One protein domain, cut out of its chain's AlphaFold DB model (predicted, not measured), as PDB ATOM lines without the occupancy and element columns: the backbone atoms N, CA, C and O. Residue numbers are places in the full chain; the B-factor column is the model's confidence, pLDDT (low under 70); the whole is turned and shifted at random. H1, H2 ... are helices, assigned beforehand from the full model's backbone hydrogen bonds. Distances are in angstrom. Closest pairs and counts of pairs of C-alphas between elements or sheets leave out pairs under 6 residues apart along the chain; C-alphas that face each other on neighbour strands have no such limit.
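What this domain is: This is residues 483 to 582 of the 929 residues of an uncharacterized protein of Malus domestica (UniProt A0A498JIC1). The chain winds in three stacked turns like a short solenoid: H1, H2 and H3 make the first turn, H4, H5 and H6 the second, H7 and H8 the third. H1, H4 and H7 follow one another along the longest axis, with H2, H5 and H8 across from them and the short H3 and H6 closing the first two turns. The printed part has 100 residues with eight named helices, H1 to H8 in chain order, and no named strand: all helix. It is compact, with a radius of gyration of the C-alphas of 13.3 A, yet elongated, spanning 41 by 21 by 21 A.

How they stand to each other: Start at H1, residues 483 to 497, the longest helix. With its residues 491 to 495 alone it touches H2, residues 501 to 510, opposite ways at a steep tilt of 64 degrees; the closest C-alphas, of Phe 491 and Glu 501, are 6.4 A apart. With residues 489 to 493 alone it only just touches H4, residues 519 to 531, with 3 pairs of C-alphas within 8 A; Leu 490 and Leu 519 have the closest C-alphas, 7.0 A. H1 and H4 run the same way at a shallow tilt of 7 degrees. At Ile 497 alone H1 touches H5, residues 536 to 543, its C-alpha 5.9 A from that of Ser 540, the closest pair. H3, residues 512 to 515, touches H6, residues 547 to 550, closest at the C-alphas of Val 514 and Leu 550, 7.1 A. Look next at H7, residues 555 to 564: it touches H4, closest at the C-alphas of Ser 528 and Leu 559, 6.5 A, the same way at a steep tilt of 38 degrees. H8, residues 572 to 579, only just touches H5, with 3 pairs within 8 A, the closest C-alphas being those of Leu 542 and Lys 576, 7.4 A. H2 and H5 are apart, as are H7 and H8. In H1, H2, H4, H7 and H8 every O i to N i+4 pair is within hydrogen-bond range, in H5 3 of 4; H3 and H6 are too short for such a pair.

Where its parts are: Find C-alpha 483 at (181.673, 342.766, 316.507); from there H1 runs 21.4 A to C-alpha 497. H4 begins at (194.182, 339.480, 316.028) and runs 18.2 A. H7 measures 14.3 A and H2 14.2 A. H8 ends at C-alpha 579, (202.087, 319.422, 314.030).

The domain as a whole: The two C-alphas farthest apart, of Leu 484 and Lys 569, are 41.5 A apart. The printed part has no cut and no long link. In this model pLDDT is under 70 at residues 483 to 486.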
ATOM      1  N   VAL A 483     181.596 344.232 316.665       54.69
ATOM      2  CA  VAL A 483     181.673 342.766 316.507       54.69
ATOM      3  C   VAL A 483     181.684 342.369 315.024       54.69
ATOM      4  O   VAL A 483     182.418 341.470 314.619       54.69
ATOM      5  N   LEU A 484     180.914 343.074 314.188       56.62
ATOM      6  CA  LEU A 484     180.923 342.885 312.733       56.62
ATOM      7  C   LEU A 484     182.265 343.295 312.099       56.62
ATOM      8  O   LEU A 484     182.729 342.622 311.178       56.62
ATOM      9  N   ALA A 485     182.912 344.345 312.613       63.78
ATOM     10  CA  ALA A 485     184.242 344.765 312.177       63.78
ATOM     11  C   ALA A 485     185.345 343.779 312.611       63.78
ATOM     12  O   ALA A 485     186.173 343.404 311.785       63.78
ATOM     13  N   GLU A 486     185.339 343.299 313.860       64.75
ATOM     14  CA  GLU A 486     186.299 342.301 314.367       64.75
ATOM     15  C   GLU A 486     186.212 340.979 313.589       64.75
ATOM     16  O   GLU A 486     187.231 340.430 313.166       64.75
ATOM     17  N   VAL A 487     184.994 340.500 313.318       70.44
ATOM     18  CA  VAL A 487     184.765 339.306 312.491       70.44
ATOM     19  C   VAL A 487     185.213 339.533 311.039       70.44
ATOM     20  O   VAL A 487     185.826 338.645 310.446       70.44
ATOM     21  N   GLY A 488     184.995 340.728 310.477       78.62
ATOM     22  CA  GLY A 488     185.534 341.113 309.168       78.62
ATOM     23  C   GLY A 488     187.067 341.101 309.119       78.62
ATOM     24  O   GLY A 488     187.652 340.530 308.202       78.62
ATOM     25  N   MET A 489     187.723 341.650 310.147       83.38
ATOM     26  CA  MET A 489     189.185 341.661 310.287       83.38
ATOM     27  C   MET A 489     189.767 340.243 310.400       83.38
ATOM     28  O   MET A 489     190.802 339.955 309.794       83.38
ATOM     29  N   LEU A 490     189.083 339.336 311.109       82.75
ATOM     30  CA  LEU A 490     189.441 337.915 311.150       82.75
ATOM     31  C   LEU A 490     189.319 337.254 309.767       82.75
ATOM     32  O   LEU A 490     190.221 336.511 309.381       82.75
ATOM     33  N   PHE A 491     188.270 337.543 308.985       83.56
ATOM     34  CA  PHE A 491     188.164 337.032 307.610       83.56
ATOM     35  C   PHE A 491     189.291 337.541 306.705       83.56
ATOM     36  O   PHE A 491     189.902 336.735 306.005       83.56
ATOM     37  N   SER A 492     189.634 338.832 306.763       85.50
ATOM     38  CA  SER A 492     190.773 339.383 306.013       85.50
ATOM     39  C   SER A 492     192.104 338.720 306.397       85.50
ATOM     40  O   SER A 492     192.929 338.441 305.530       85.50
ATOM     41  N   PHE A 493     192.302 338.403 307.679       88.31
ATOM     42  CA  PHE A 493     193.479 337.681 308.169       88.31
ATOM     43  C   PHE A 493     193.540 336.224 307.682       88.31
ATOM     44  O   PHE A 493     194.588 335.778 307.217       88.31
ATOM     45  N   PHE A 494     192.430 335.480 307.700       86.88
ATOM     46  CA  PHE A 494     192.413 334.128 307.126       86.88
ATOM     47  C   PHE A 494     192.605 334.131 305.602       86.88
ATOM     48  O   PHE A 494     193.270 333.240 305.066       86.88
ATOM     49  N   GLN A 495     192.137 335.173 304.911       85.94
ATOM     50  CA  GLN A 495     192.409 335.378 303.491       85.94
ATOM     51  C   GLN A 495     193.903 335.653 303.217       85.94
ATOM     52  O   GLN A 495     194.450 335.086 302.272       85.94
ATOM     53  N   GLU A 496     194.598 336.414 304.076       85.00
ATOM     54  CA  GLU A 496     196.062 336.633 304.026       85.00
ATOM     55  C   GLU A 496     196.873 335.329 304.213       85.00
ATOM     56  O   GLU A 496     197.983 335.179 303.700       85.00
ATOM     57  N   ILE A 497     196.313 334.351 304.930       84.69
ATOM     58  CA  ILE A 497     196.894 333.010 305.115       84.69
ATOM     59  C   ILE A 497     196.636 332.106 303.892       84.69
ATOM     60  O   ILE A 497     197.293 331.078 303.733       84.69
ATOM     61  N   GLY A 498     195.703 332.474 303.008       83.81
ATOM     62  CA  GLY A 498     195.267 331.642 301.885       83.81
ATOM     63  C   GLY A 498     194.199 330.611 302.267       83.81
ATOM     64  O   GLY A 498     194.208 329.496 301.743       83.81
ATOM     65  N   VAL A 499     193.303 330.965 303.195       85.44
ATOM     66  CA  VAL A 499     192.078 330.219 303.535       85.44
ATOM     67  C   VAL A 499     190.871 330.958 302.943       85.44
ATOM     68  O   VAL A 499     190.793 332.183 303.010       85.44
ATOM     69  N   GLY A 500     189.929 330.232 302.332       84.75
ATOM     70  CA  GLY A 500     188.750 330.845 301.699       84.75
ATOM     71  C   GLY A 500     187.755 331.428 302.712       84.75
ATOM     72  O   GLY A 500     187.715 330.993 303.862       84.75
ATOM     73  N   GLU A 501     186.904 332.372 302.299       82.56
ATOM     74  CA  GLU A 501     185.931 333.006 303.209       82.56
ATOM     75  C   GLU A 501     184.948 331.981 303.812       82.56
ATOM     76  O   GLU A 501     184.763 331.935 305.027       82.56
ATOM     77  N   ASP A 502     184.393 331.078 302.996       80.38
ATOM     78  CA  ASP A 502     183.497 330.017 303.476       80.38
ATOM     79  C   ASP A 502     184.205 328.979 304.363       80.38
ATOM     80  O   ASP A 502     183.624 328.497 305.338       80.38
ATOM     81  N   GLU A 503     185.479 328.672 304.093       82.62
ATOM     82  CA  GLU A 503     186.283 327.837 304.996       82.62
ATOM     83  C   GLU A 503     186.510 328.549 306.335       82.62
ATOM     84  O   GLU A 503     186.332 327.944 307.391       82.62
ATOM     85  N   SER A 504     186.814 329.847 306.302       83.94
ATOM     86  CA  SER A 504     187.027 330.693 307.482       83.94
ATOM     87  C   SER A 504     185.768 330.793 308.348       83.94
ATOM     88  O   SER A 504     185.847 330.658 309.569       83.94
ATOM     89  N   ARG A 505     184.588 330.937 307.726       82.25
ATOM     90  CA  ARG A 505     183.280 330.898 308.409       82.25
ATOM     91  C   ARG A 505     183.087 329.565 309.137       82.25
ATOM     92  O   ARG A 505     182.738 329.544 310.316       82.25
ATOM     93  N   VAL A 506     183.374 328.449 308.465       83.38
ATOM     94  CA  VAL A 506     183.287 327.099 309.051       83.38
ATOM     95  C   VAL A 506     184.335 326.870 310.150       83.38
ATOM     96  O   VAL A 506     184.054 326.145 311.106       83.38
ATOM     97  N   LEU A 507     185.522 327.473 310.047       83.94
ATOM     98  CA  LEU A 507     186.586 327.378 311.050       83.94
ATOM     99  C   LEU A 507     186.238 328.144 312.326       83.94
ATOM    100  O   LEU A 507     186.291 327.546 313.401       83.94
ATOM    101  N   LEU A 508     185.825 329.411 312.219       84.19
ATOM    102  CA  LEU A 508     185.446 330.242 313.367       84.19
ATOM    103  C   LEU A 508     184.267 329.634 314.143       84.19
ATOM    104  O   LEU A 508     184.353 329.473 315.359       84.19
ATOM    105  N   VAL A 509     183.216 329.183 313.445       82.06
ATOM    106  CA  VAL A 509     182.045 328.530 314.071       82.06
ATOM    107  C   VAL A 509     182.413 327.229 314.800       82.06
ATOM    108  O   VAL A 509     181.792 326.891 315.805       82.06
ATOM    109  N   LYS A 510     183.425 326.490 314.327       80.75
ATOM    110  CA  LYS A 510     183.880 325.239 314.963       80.75
ATOM    111  C   LYS A 510     184.916 325.435 316.072       80.75
ATOM    112  O   LYS A 510     185.142 324.501 316.834       80.75
ATOM    113  N   ASN A 511     185.569 326.595 316.148       82.19
ATOM    114  CA  ASN A 511     186.713 326.833 317.030       82.19
ATOM    115  C   ASN A 511     186.567 328.198 317.728       82.19
ATOM    116  O   ASN A 511     187.328 329.119 317.427       82.19
ATOM    117  N   PRO A 512     185.616 328.353 318.671       80.88
ATOM    118  CA  PRO A 512     185.321 329.645 319.298       80.88
ATOM    119  C   PRO A 512     186.530 330.274 320.010       80.88
ATOM    120  O   PRO A 512     186.646 331.493 320.020       80.88
ATOM    121  N   ALA A 513     187.475 329.468 320.508       80.25
ATOM    122  CA  ALA A 513     188.739 329.954 321.075       80.25
ATOM    123  C   ALA A 513     189.573 330.797 320.086       80.25
ATOM    124  O   ALA A 513     190.255 331.734 320.490       80.25
ATOM    125  N   VAL A 514     189.505 330.495 318.783       82.31
ATOM    126  CA  VAL A 514     190.188 331.269 317.731       82.31
ATOM    127  C   VAL A 514     189.479 332.607 317.510       82.31
ATOM    128  O   VAL A 514     190.141 333.616 317.310       82.31
ATOM    129  N   ALA A 515     188.145 332.632 317.610       78.94
ATOM    130  CA  ALA A 515     187.348 333.854 317.509       78.94
ATOM    131  C   ALA A 515     187.488 334.775 318.740       78.94
ATOM    132  O   ALA A 515     187.306 335.979 318.615       78.94
ATOM    133  N   SER A 516     187.817 334.224 319.915       80.44
ATOM    134  CA  SER A 516     188.048 334.985 321.153       80.44
ATOM    135  C   SER A 516     189.513 335.379 321.395       80.44
ATOM    136  O   SER A 516     189.823 335.927 322.450       80.44
ATOM    137  N   THR A 517     190.427 335.067 320.471       84.38
ATOM    138  CA  THR A 517     191.853 335.419 320.574       84.38
ATOM    139  C   THR A 517     192.129 336.711 319.806       84.38
ATOM    140  O   THR A 517     191.609 336.902 318.710       84.38
ATOM    141  N   SER A 518     192.960 337.604 320.356       87.12
ATOM    142  CA  SER A 518     193.278 338.882 319.708       87.12
ATOM    143  C   SER A 518     193.997 338.695 318.367       87.12
ATOM    144  O   SER A 518     194.871 337.836 318.214       87.12
ATOM    145  N   LEU A 519     193.651 339.543 317.393       85.62
ATOM    146  CA  LEU A 519     194.182 339.480 316.028       85.62
ATOM    147  C   LEU A 519     195.717 339.541 315.990       85.62
ATOM    148  O   LEU A 519     196.343 338.838 315.200       85.62
ATOM    149  N   ASP A 520     196.326 340.337 316.867       85.56
ATOM    150  CA  ASP A 520     197.779 340.505 316.924       85.56
ATOM    151  C   ASP A 520     198.489 339.266 317.484       85.56
ATOM    152  O   ASP A 520     199.571 338.919 317.012       85.56
ATOM    153  N   SER A 521     197.855 338.526 318.403       87.69
ATOM    154  CA  SER A 521     198.354 337.224 318.871       87.69
ATOM    155  C   SER A 521     198.300 336.176 317.752       87.69
ATOM    156  O   SER A 521     199.279 335.468 317.500       87.69
ATOM    157  N   LEU A 522     197.193 336.139 316.997       88.25
ATOM    158  CA  LEU A 522     197.045 335.258 315.833       88.25
ATOM    159  C   LEU A 522     198.070 335.595 314.731       88.25
ATOM    160  O   LEU A 522     198.691 334.689 314.168       88.25
ATOM    161  N   ARG A 523     198.306 336.888 314.459       89.06
ATOM    162  CA  ARG A 523     199.342 337.374 313.530       89.06
ATOM    163  C   ARG A 523     200.751 337.027 313.991       89.06
ATOM    164  O   ARG A 523     201.521 336.504 313.186       89.06
ATOM    165  N   ALA A 524     201.080 337.248 315.263       89.12
ATOM    166  CA  ALA A 524     202.368 336.860 315.831       89.12
ATOM    167  C   ALA A 524     202.602 335.348 315.685       89.12
ATOM    168  O   ALA A 524     203.667 334.927 315.238       89.12
ATOM    169  N   ARG A 525     201.582 334.519 315.950       91.31
ATOM    170  CA  ARG A 525     201.685 333.062 315.798       91.31
ATOM    171  C   ARG A 525     201.867 332.619 314.342       91.31
ATOM    172  O   ARG A 525     202.658 331.715 314.073       91.31
ATOM    173  N   VAL A 526     201.182 333.268 313.398       91.00
ATOM    174  CA  VAL A 526     201.388 333.067 311.951       91.00
ATOM    175  C   VAL A 526     202.788 333.503 311.517       91.00
ATOM    176  O   VAL A 526     203.408 332.807 310.714       91.00
ATOM    177  N   HIS A 527     203.320 334.594 312.073       90.81
ATOM    178  CA  HIS A 527     204.703 335.004 311.837       90.81
ATOM    179  C   HIS A 527     205.688 333.944 312.341       90.81
ATOM    180  O   HIS A 527     206.554 333.539 311.573       90.81
ATOM    181  N   SER A 528     205.526 333.420 313.564       91.06
ATOM    182  CA  SER A 528     206.363 332.324 314.077       91.06
ATOM    183  C   SER A 528     206.364 331.118 313.132       91.06
ATOM    184  O   SER A 528     207.430 330.602 312.816       91.06
ATOM    185  N   PHE A 529     205.202 330.696 312.612       91.38
ATOM    186  CA  PHE A 529     205.139 329.610 311.624       91.38
ATOM    187  C   PHE A 529     205.882 329.939 310.320       91.38
ATOM    188  O   PHE A 529     206.669 329.112 309.853       91.38
ATOM    189  N   ARG A 530     205.687 331.145 309.763       91.31
ATOM    190  CA  ARG A 530     206.412 331.618 308.569       91.31
ATOM    191  C   ARG A 530     207.931 331.613 308.807       91.31
ATOM    192  O   ARG A 530     208.667 331.153 307.938       91.31
ATOM    193  N   SER A 531     208.396 332.026 309.991       90.25
ATOM    194  CA  SER A 531     209.816 332.008 310.376       90.25
ATOM    195  C   SER A 531     210.428 330.602 310.388       90.25
ATOM    196  O   SER A 531     211.567 330.457 309.959       90.25
ATOM    197  N   VAL A 532     209.692 329.553 310.791       89.31
ATOM    198  CA  VAL A 532     210.179 328.151 310.715       89.31
ATOM    199  C   VAL A 532     209.937 327.498 309.338       89.31
ATOM    200  O   VAL A 532     209.872 326.273 309.214       89.31
ATOM    201  N   GLY A 533     209.747 328.296 308.282       87.81
ATOM    202  CA  GLY A 533     209.537 327.804 306.915       87.81
ATOM    203  C   GLY A 533     208.193 327.100 306.685       87.81
ATOM    204  O   GLY A 533     208.071 326.294 305.761       87.81
ATOM    205  N   ILE A 534     207.182 327.361 307.522       88.69
ATOM    206  CA  ILE A 534     205.814 326.842 307.371       88.69
ATOM    207  C   ILE A 534     204.928 327.984 306.863       88.69
ATOM    208  O   ILE A 534     204.304 328.697 307.647       88.69
ATOM    209  N   ASP A 535     204.872 328.161 305.543       88.56
ATOM    210  CA  ASP A 535     204.213 329.295 304.887       88.56
ATOM    211  C   ASP A 535     203.065 328.890 303.933       88.56
ATOM    212  O   ASP A 535     202.728 327.712 303.777       88.56
ATOM    213  N   GLY A 536     202.426 329.898 303.327       87.19
ATOM    214  CA  GLY A 536     201.463 329.776 302.226       87.19
ATOM    215  C   GLY A 536     200.496 328.585 302.305       87.19
ATOM    216  O   GLY A 536     199.835 328.333 303.314       87.19
ATOM    217  N   LEU A 537     200.436 327.812 301.216       85.62
ATOM    218  CA  LEU A 537     199.547 326.651 301.075       85.62
ATOM    219  C   LEU A 537     199.928 325.474 302.001       85.62
ATOM    220  O   LEU A 537     199.148 324.537 302.190       85.62
ATOM    221  N   VAL A 538     201.119 325.497 302.609       87.81
ATOM    222  CA  VAL A 538     201.497 324.548 303.663       87.81
ATOM    223  C   VAL A 538     200.851 324.930 304.996       87.81
ATOM    224  O   VAL A 538     200.325 324.035 305.668       87.81
ATOM    225  N   LEU A 539     200.857 326.221 305.330       89.69
ATOM    226  CA  LEU A 539     200.297 326.801 306.545       89.69
ATOM    227  C   LEU A 539     198.764 326.793 306.533       89.69
ATOM    228  O   LEU A 539     198.166 326.323 307.501       89.69
ATOM    229  N   SER A 540     198.116 327.190 305.430       87.50
ATOM    230  CA  SER A 540     196.647 327.141 305.321       87.50
ATOM    231  C   SER A 540     196.112 325.713 305.494       87.50
ATOM    232  O   SER A 540     195.231 325.465 306.314       87.50
ATOM    233  N   GLN A 541     196.737 324.723 304.843       88.50
ATOM    234  CA  GLN A 541     196.416 323.299 305.027       88.50
ATOM    235  C   GLN A 541     196.597 322.778 306.460       88.50
ATOM    236  O   GLN A 541     196.014 321.739 306.795       88.50
ATOM    237  N   LEU A 542     197.459 323.411 307.260       88.25
ATOM    238  CA  LEU A 542     197.705 323.043 308.651       88.25
ATOM    239  C   LEU A 542     196.660 323.694 309.564       88.25
ATOM    240  O   LEU A 542     196.021 322.996 310.348       88.25
ATOM    241  N   ILE A 543     196.412 324.995 309.398       89.25
ATOM    242  CA  ILE A 543     195.415 325.753 310.166       89.25
ATOM    243  C   ILE A 543     194.005 325.209 309.913       89.25
ATOM    244  O   ILE A 543     193.321 324.867 310.872       89.25
ATOM    245  N   THR A 544     193.598 324.983 308.658       87.00
ATOM    246  CA  THR A 544     192.264 324.445 308.318       87.00
ATOM    247  C   THR A 544     192.019 323.021 308.861       87.00
ATOM    248  O   THR A 544     190.880 322.555 308.898       87.00
ATOM    249  N   LYS A 545     193.065 322.306 309.310       85.81
ATOM    250  CA  LYS A 545     192.963 320.955 309.904       85.81
ATOM    251  C   LYS A 545     193.148 320.913 311.416       85.81
ATOM    252  O   LYS A 545     192.606 320.015 312.053       85.81
ATOM    253  N   SER A 546     193.908 321.847 311.968       84.88
ATOM    254  CA  SER A 546     194.258 321.921 313.387       84.88
ATOM    255  C   SER A 546     194.298 323.395 313.817       84.88
ATOM    256  O   SER A 546     195.383 323.952 313.999       84.88
ATOM    257  N   PRO A 547     193.129 324.055 313.954       86.06
ATOM    258  CA  PRO A 547     193.049 325.503 314.184       86.06
ATOM    259  C   PRO A 547     193.551 325.904 315.574       86.06
ATOM    260  O   PRO A 547     194.062 327.004 315.761       86.06
ATOM    261  N   SER A 548     193.480 324.974 316.532       85.81
ATOM    262  CA  SER A 548     194.025 325.104 317.885       85.81
ATOM    263  C   SER A 548     195.524 325.414 317.925       85.81
ATOM    264  O   SER A 548     195.987 325.967 318.913       85.81
ATOM    265  N   LEU A 549     196.288 325.144 316.858       88.12
ATOM    266  CA  LEU A 549     197.702 325.534 316.770       88.12
ATOM    267  C   LEU A 549     197.919 327.061 316.801       88.12
ATOM    268  O   LEU A 549     199.015 327.516 317.133       88.12
ATOM    269  N   LEU A 550     196.890 327.852 316.475       86.31
ATOM    270  CA  LEU A 550     196.932 329.313 316.579       86.31
ATOM    271  C   LEU A 550     196.744 329.823 318.016       86.31
ATOM    272  O   LEU A 550     197.245 330.895 318.336       86.31
ATOM    273  N   THR A 551     196.045 329.070 318.871       86.81
ATOM    274  CA  THR A 551     195.615 329.517 320.211       86.81
ATOM    275  C   THR A 551     196.293 328.771 321.358       86.81
ATOM    276  O   THR A 551     196.305 329.263 322.477       86.81
ATOM    277  N   ALA A 552     196.835 327.581 321.099       88.38
ATOM    278  CA  ALA A 552     197.528 326.754 322.081       88.38
ATOM    279  C   ALA A 552     198.798 327.448 322.599       88.38
ATOM    280  O   ALA A 552     199.630 327.905 321.809       88.38
ATOM    281  N   GLU A 553     198.963 327.534 323.915       88.62
ATOM    282  CA  GLU A 553     200.083 328.238 324.549       88.62
ATOM    283  C   GLU A 553     201.416 327.529 324.260       88.62
ATOM    284  O   GLU A 553     202.408 328.177 323.925       88.62
ATOM    285  N   GLU A 554     201.404 326.193 324.255       89.88
ATOM    286  CA  GLU A 554     202.566 325.306 324.116       89.88
ATOM    287  C   GLU A 554     203.296 325.465 322.770       89.88
ATOM    288  O   GLU A 554     204.499 325.226 322.663       89.88
ATOM    289  N   ILE A 555     202.573 325.893 321.730       90.69
ATOM    290  CA  ILE A 555     203.112 326.062 320.373       90.69
ATOM    291  C   ILE A 555     204.073 327.255 320.283       90.69
ATOM    292  O   ILE A 555     204.998 327.215 319.475       90.69
ATOM    293  N   GLY A 556     203.893 328.296 321.103       88.50
ATOM    294  CA  GLY A 556     204.777 329.469 321.105       88.50
ATOM    295  C   GLY A 556     206.219 329.104 321.486       88.50
ATOM    296  O   GLY A 556     207.104 329.217 320.637       88.50
ATOM    297  N   PRO A 557     206.456 328.594 322.712       92.25
ATOM    298  CA  PRO A 557     207.775 328.137 323.152       92.25
ATOM    299  C   PRO A 557     208.374 327.049 322.254       92.25
ATOM    300  O   PRO A 557     209.574 327.072 321.998       92.25
ATOM    301  N   PHE A 558     207.553 326.135 321.718       93.56
ATOM    302  CA  PHE A 558     208.022 325.118 320.773       93.56
ATOM    303  C   PHE A 558     208.600 325.733 319.486       93.56
ATOM    304  O   PHE A 558     209.705 325.372 319.087       93.56
ATOM    305  N   LEU A 559     207.888 326.664 318.835       92.31
ATOM    306  CA  LEU A 559     208.391 327.306 317.614       92.31
ATOM    307  C   LEU A 559     209.622 328.175 317.903       92.31
ATOM    308  O   LEU A 559     210.556 328.160 317.106       92.31
ATOM    309  N   GLN A 560     209.648 328.867 319.046       92.50
ATOM    310  CA  GLN A 560     210.796 329.672 319.469       92.50
ATOM    311  C   GLN A 560     212.050 328.805 319.672       92.50
ATOM    312  O   GLN A 560     213.093 329.102 319.105       92.50
ATOM    313  N   PHE A 561     211.934 327.670 320.372       93.25
ATOM    314  CA  PHE A 561     213.030 326.705 320.541       93.25
ATOM    315  C   PHE A 561     213.549 326.150 319.201       93.25
ATOM    316  O   PHE A 561     214.752 325.962 319.026       93.25
ATOM    317  N   VAL A 562     212.664 325.903 318.226       91.44
ATOM    318  CA  VAL A 562     213.083 325.417 316.900       91.44
ATOM    319  C   VAL A 562     213.807 326.502 316.082       91.44
ATOM    320  O   VAL A 562     214.627 326.161 315.230       91.44
ATOM    321  N   LEU A 563     213.551 327.788 316.344       89.94
ATOM    322  CA  LEU A 563     214.273 328.911 315.735       89.94
ATOM    323  C   LEU A 563     215.613 329.187 316.425       89.94
ATOM    324  O   LEU A 563     216.635 329.232 315.746       89.94
ATOM    325  N   ASP A 564     215.604 329.343 317.748       90.75
ATOM    326  CA  ASP A 564     216.737 329.878 318.507       90.75
ATOM    327  C   ASP A 564     217.772 328.788 318.829       90.75
ATOM    328  O   ASP A 564     218.920 328.867 318.399       90.75
ATOM    329  N   ASP A 565     217.366 327.736 319.548       87.50
ATOM    330  CA  ASP A 565     218.252 326.635 319.956       87.50
ATOM    331  C   ASP A 565     218.552 325.647 318.817       87.50
ATOM    332  O   ASP A 565     219.558 324.938 318.871       87.50
ATOM    333  N   LEU A 566     217.674 325.555 317.807       89.06
ATOM    334  CA  LEU A 566     217.833 324.630 316.675       89.06
ATOM    335  C   LEU A 566     218.050 325.306 315.311       89.06
ATOM    336  O   LEU A 566     218.057 324.609 314.291       89.06
ATOM    337  N   GLU A 567     218.244 326.626 315.274       87.56
ATOM    338  CA  GLU A 567     218.621 327.403 314.078       87.56
ATOM    339  C   GLU A 567     217.702 327.181 312.849       87.56
ATOM    340  O   GLU A 567     218.134 327.298 311.701       87.56
ATOM    341  N   GLY A 568     216.443 326.774 313.054       82.19
ATOM    342  CA  GLY A 568     215.510 326.400 311.983       82.19
ATOM    343  C   GLY A 568     215.860 325.112 311.215       82.19
ATOM    344  O   GLY A 568     215.235 324.819 310.198       82.19
ATOM    345  N   LYS A 569     216.832 324.307 311.673       88.00
ATOM    346  CA  LYS A 569     217.412 323.162 310.930       88.00
ATOM    347  C   LYS A 569     216.561 321.875 310.912       88.00
ATOM    348  O   LYS A 569     216.994 320.855 310.365       88.00
ATOM    349  N   ILE A 570     215.353 321.878 311.484       91.25
ATOM    350  CA  ILE A 570     214.384 320.783 311.288       91.25
ATOM    351  C   ILE A 570     213.652 321.007 309.957       91.25
ATOM    352  O   ILE A 570     213.119 322.086 309.722       91.25
ATOM    353  N   GLU A 571     213.559 319.984 309.100       90.69
ATOM    354  CA  GLU A 571     212.839 320.093 307.823       90.69
ATOM    355  C   GLU A 571     211.388 320.595 308.027       90.69
ATOM    356  O   GLU A 571     210.624 319.967 308.773       90.69
ATOM    357  N   PRO A 572     210.913 321.612 307.281       89.50
ATOM    358  CA  PRO A 572     209.515 322.050 307.360       89.50
ATOM    359  C   PRO A 572     208.501 320.940 307.035       89.50
ATOM    360  O   PRO A 572     207.392 320.913 307.571       89.50
ATOM    361  N   LEU A 573     208.883 319.950 306.214       88.44
ATOM    362  CA  LEU A 573     208.080 318.743 305.978       88.44
ATOM    363  C   LEU A 573     207.966 317.851 307.222       88.44
ATOM    364  O   LEU A 573     206.923 317.226 307.426       88.44
ATOM    365  N   GLN A 574     209.010 317.783 308.045       92.06
ATOM    366  CA  GLN A 574     209.037 317.033 309.297       92.06
ATOM    367  C   GLN A 574     208.206 317.745 310.375       92.06
ATOM    368  O   GLN A 574     207.366 317.106 311.012       92.06
ATOM    369  N   LEU A 575     208.322 319.071 310.489       91.50
ATOM    370  CA  LEU A 575     207.464 319.887 311.357       91.50
ATOM    371  C   LEU A 575     205.986 319.809 310.932       91.50
ATOM    372  O   LEU A 575     205.120 319.542 311.765       91.50
ATOM    373  N   LYS A 576     205.678 319.907 309.628       90.19
ATOM    374  CA  LYS A 576     204.314 319.714 309.095       90.19
ATOM    375  C   LYS A 576     203.753 318.322 309.412       90.19
ATOM    376  O   LYS A 576     202.549 318.183 309.623       90.19
ATOM    377  N   ARG A 577     204.584 317.270 309.428       91.31
ATOM    378  CA  ARG A 577     204.157 315.921 309.856       91.31
ATOM    379  C   ARG A 577     203.855 315.893 311.352       91.31
ATOM    380  O   ARG A 577     202.805 315.372 311.716       91.31
ATOM    381  N   LEU A 578     204.742 316.456 312.176       92.75
ATOM    382  CA  LEU A 578     204.609 316.520 313.631       92.75
ATOM    383  C   LEU A 578     203.329 317.263 314.038       92.75
ATOM    384  O   LEU A 578     202.433 316.655 314.621       92.75
ATOM    385  N   LEU A 579     203.195 318.533 313.651       90.62
ATOM    386  CA  LEU A 579     202.087 319.422 314.030       90.62
ATOM    387  C   LEU A 579     200.712 318.921 313.548       90.62
ATOM    388  O   LEU A 579     199.694 319.178 314.176       90.62
ATOM    389  N   ARG A 580     200.671 318.151 312.451       89.25
ATOM    390  CA  ARG A 580     199.446 317.546 311.890       89.25
ATOM    391  C   ARG A 580     199.152 316.138 312.445       89.25
ATOM    392  O   ARG A 580     198.336 315.404 311.887       89.25
ATOM    393  N   THR A 581     199.895 315.664 313.437       87.81
ATOM    394  CA  THR A 581     199.715 314.334 314.062       87.81
ATOM    395  C   THR A 581     199.833 314.389 315.590       87.81
ATOM    396  O   THR A 581     199.509 313.413 316.257       87.81
ATOM    397  N   THR A 582     200.209 315.546 316.136       87.44
ATOM    398  CA  THR A 582     200.462 315.795 317.557       87.44
ATOM    399  C   THR A 582     199.513 316.886 318.036       87.44
ATOM    400  O   THR A 582     199.442 317.948 317.422       87.44
TER     401      THR A 582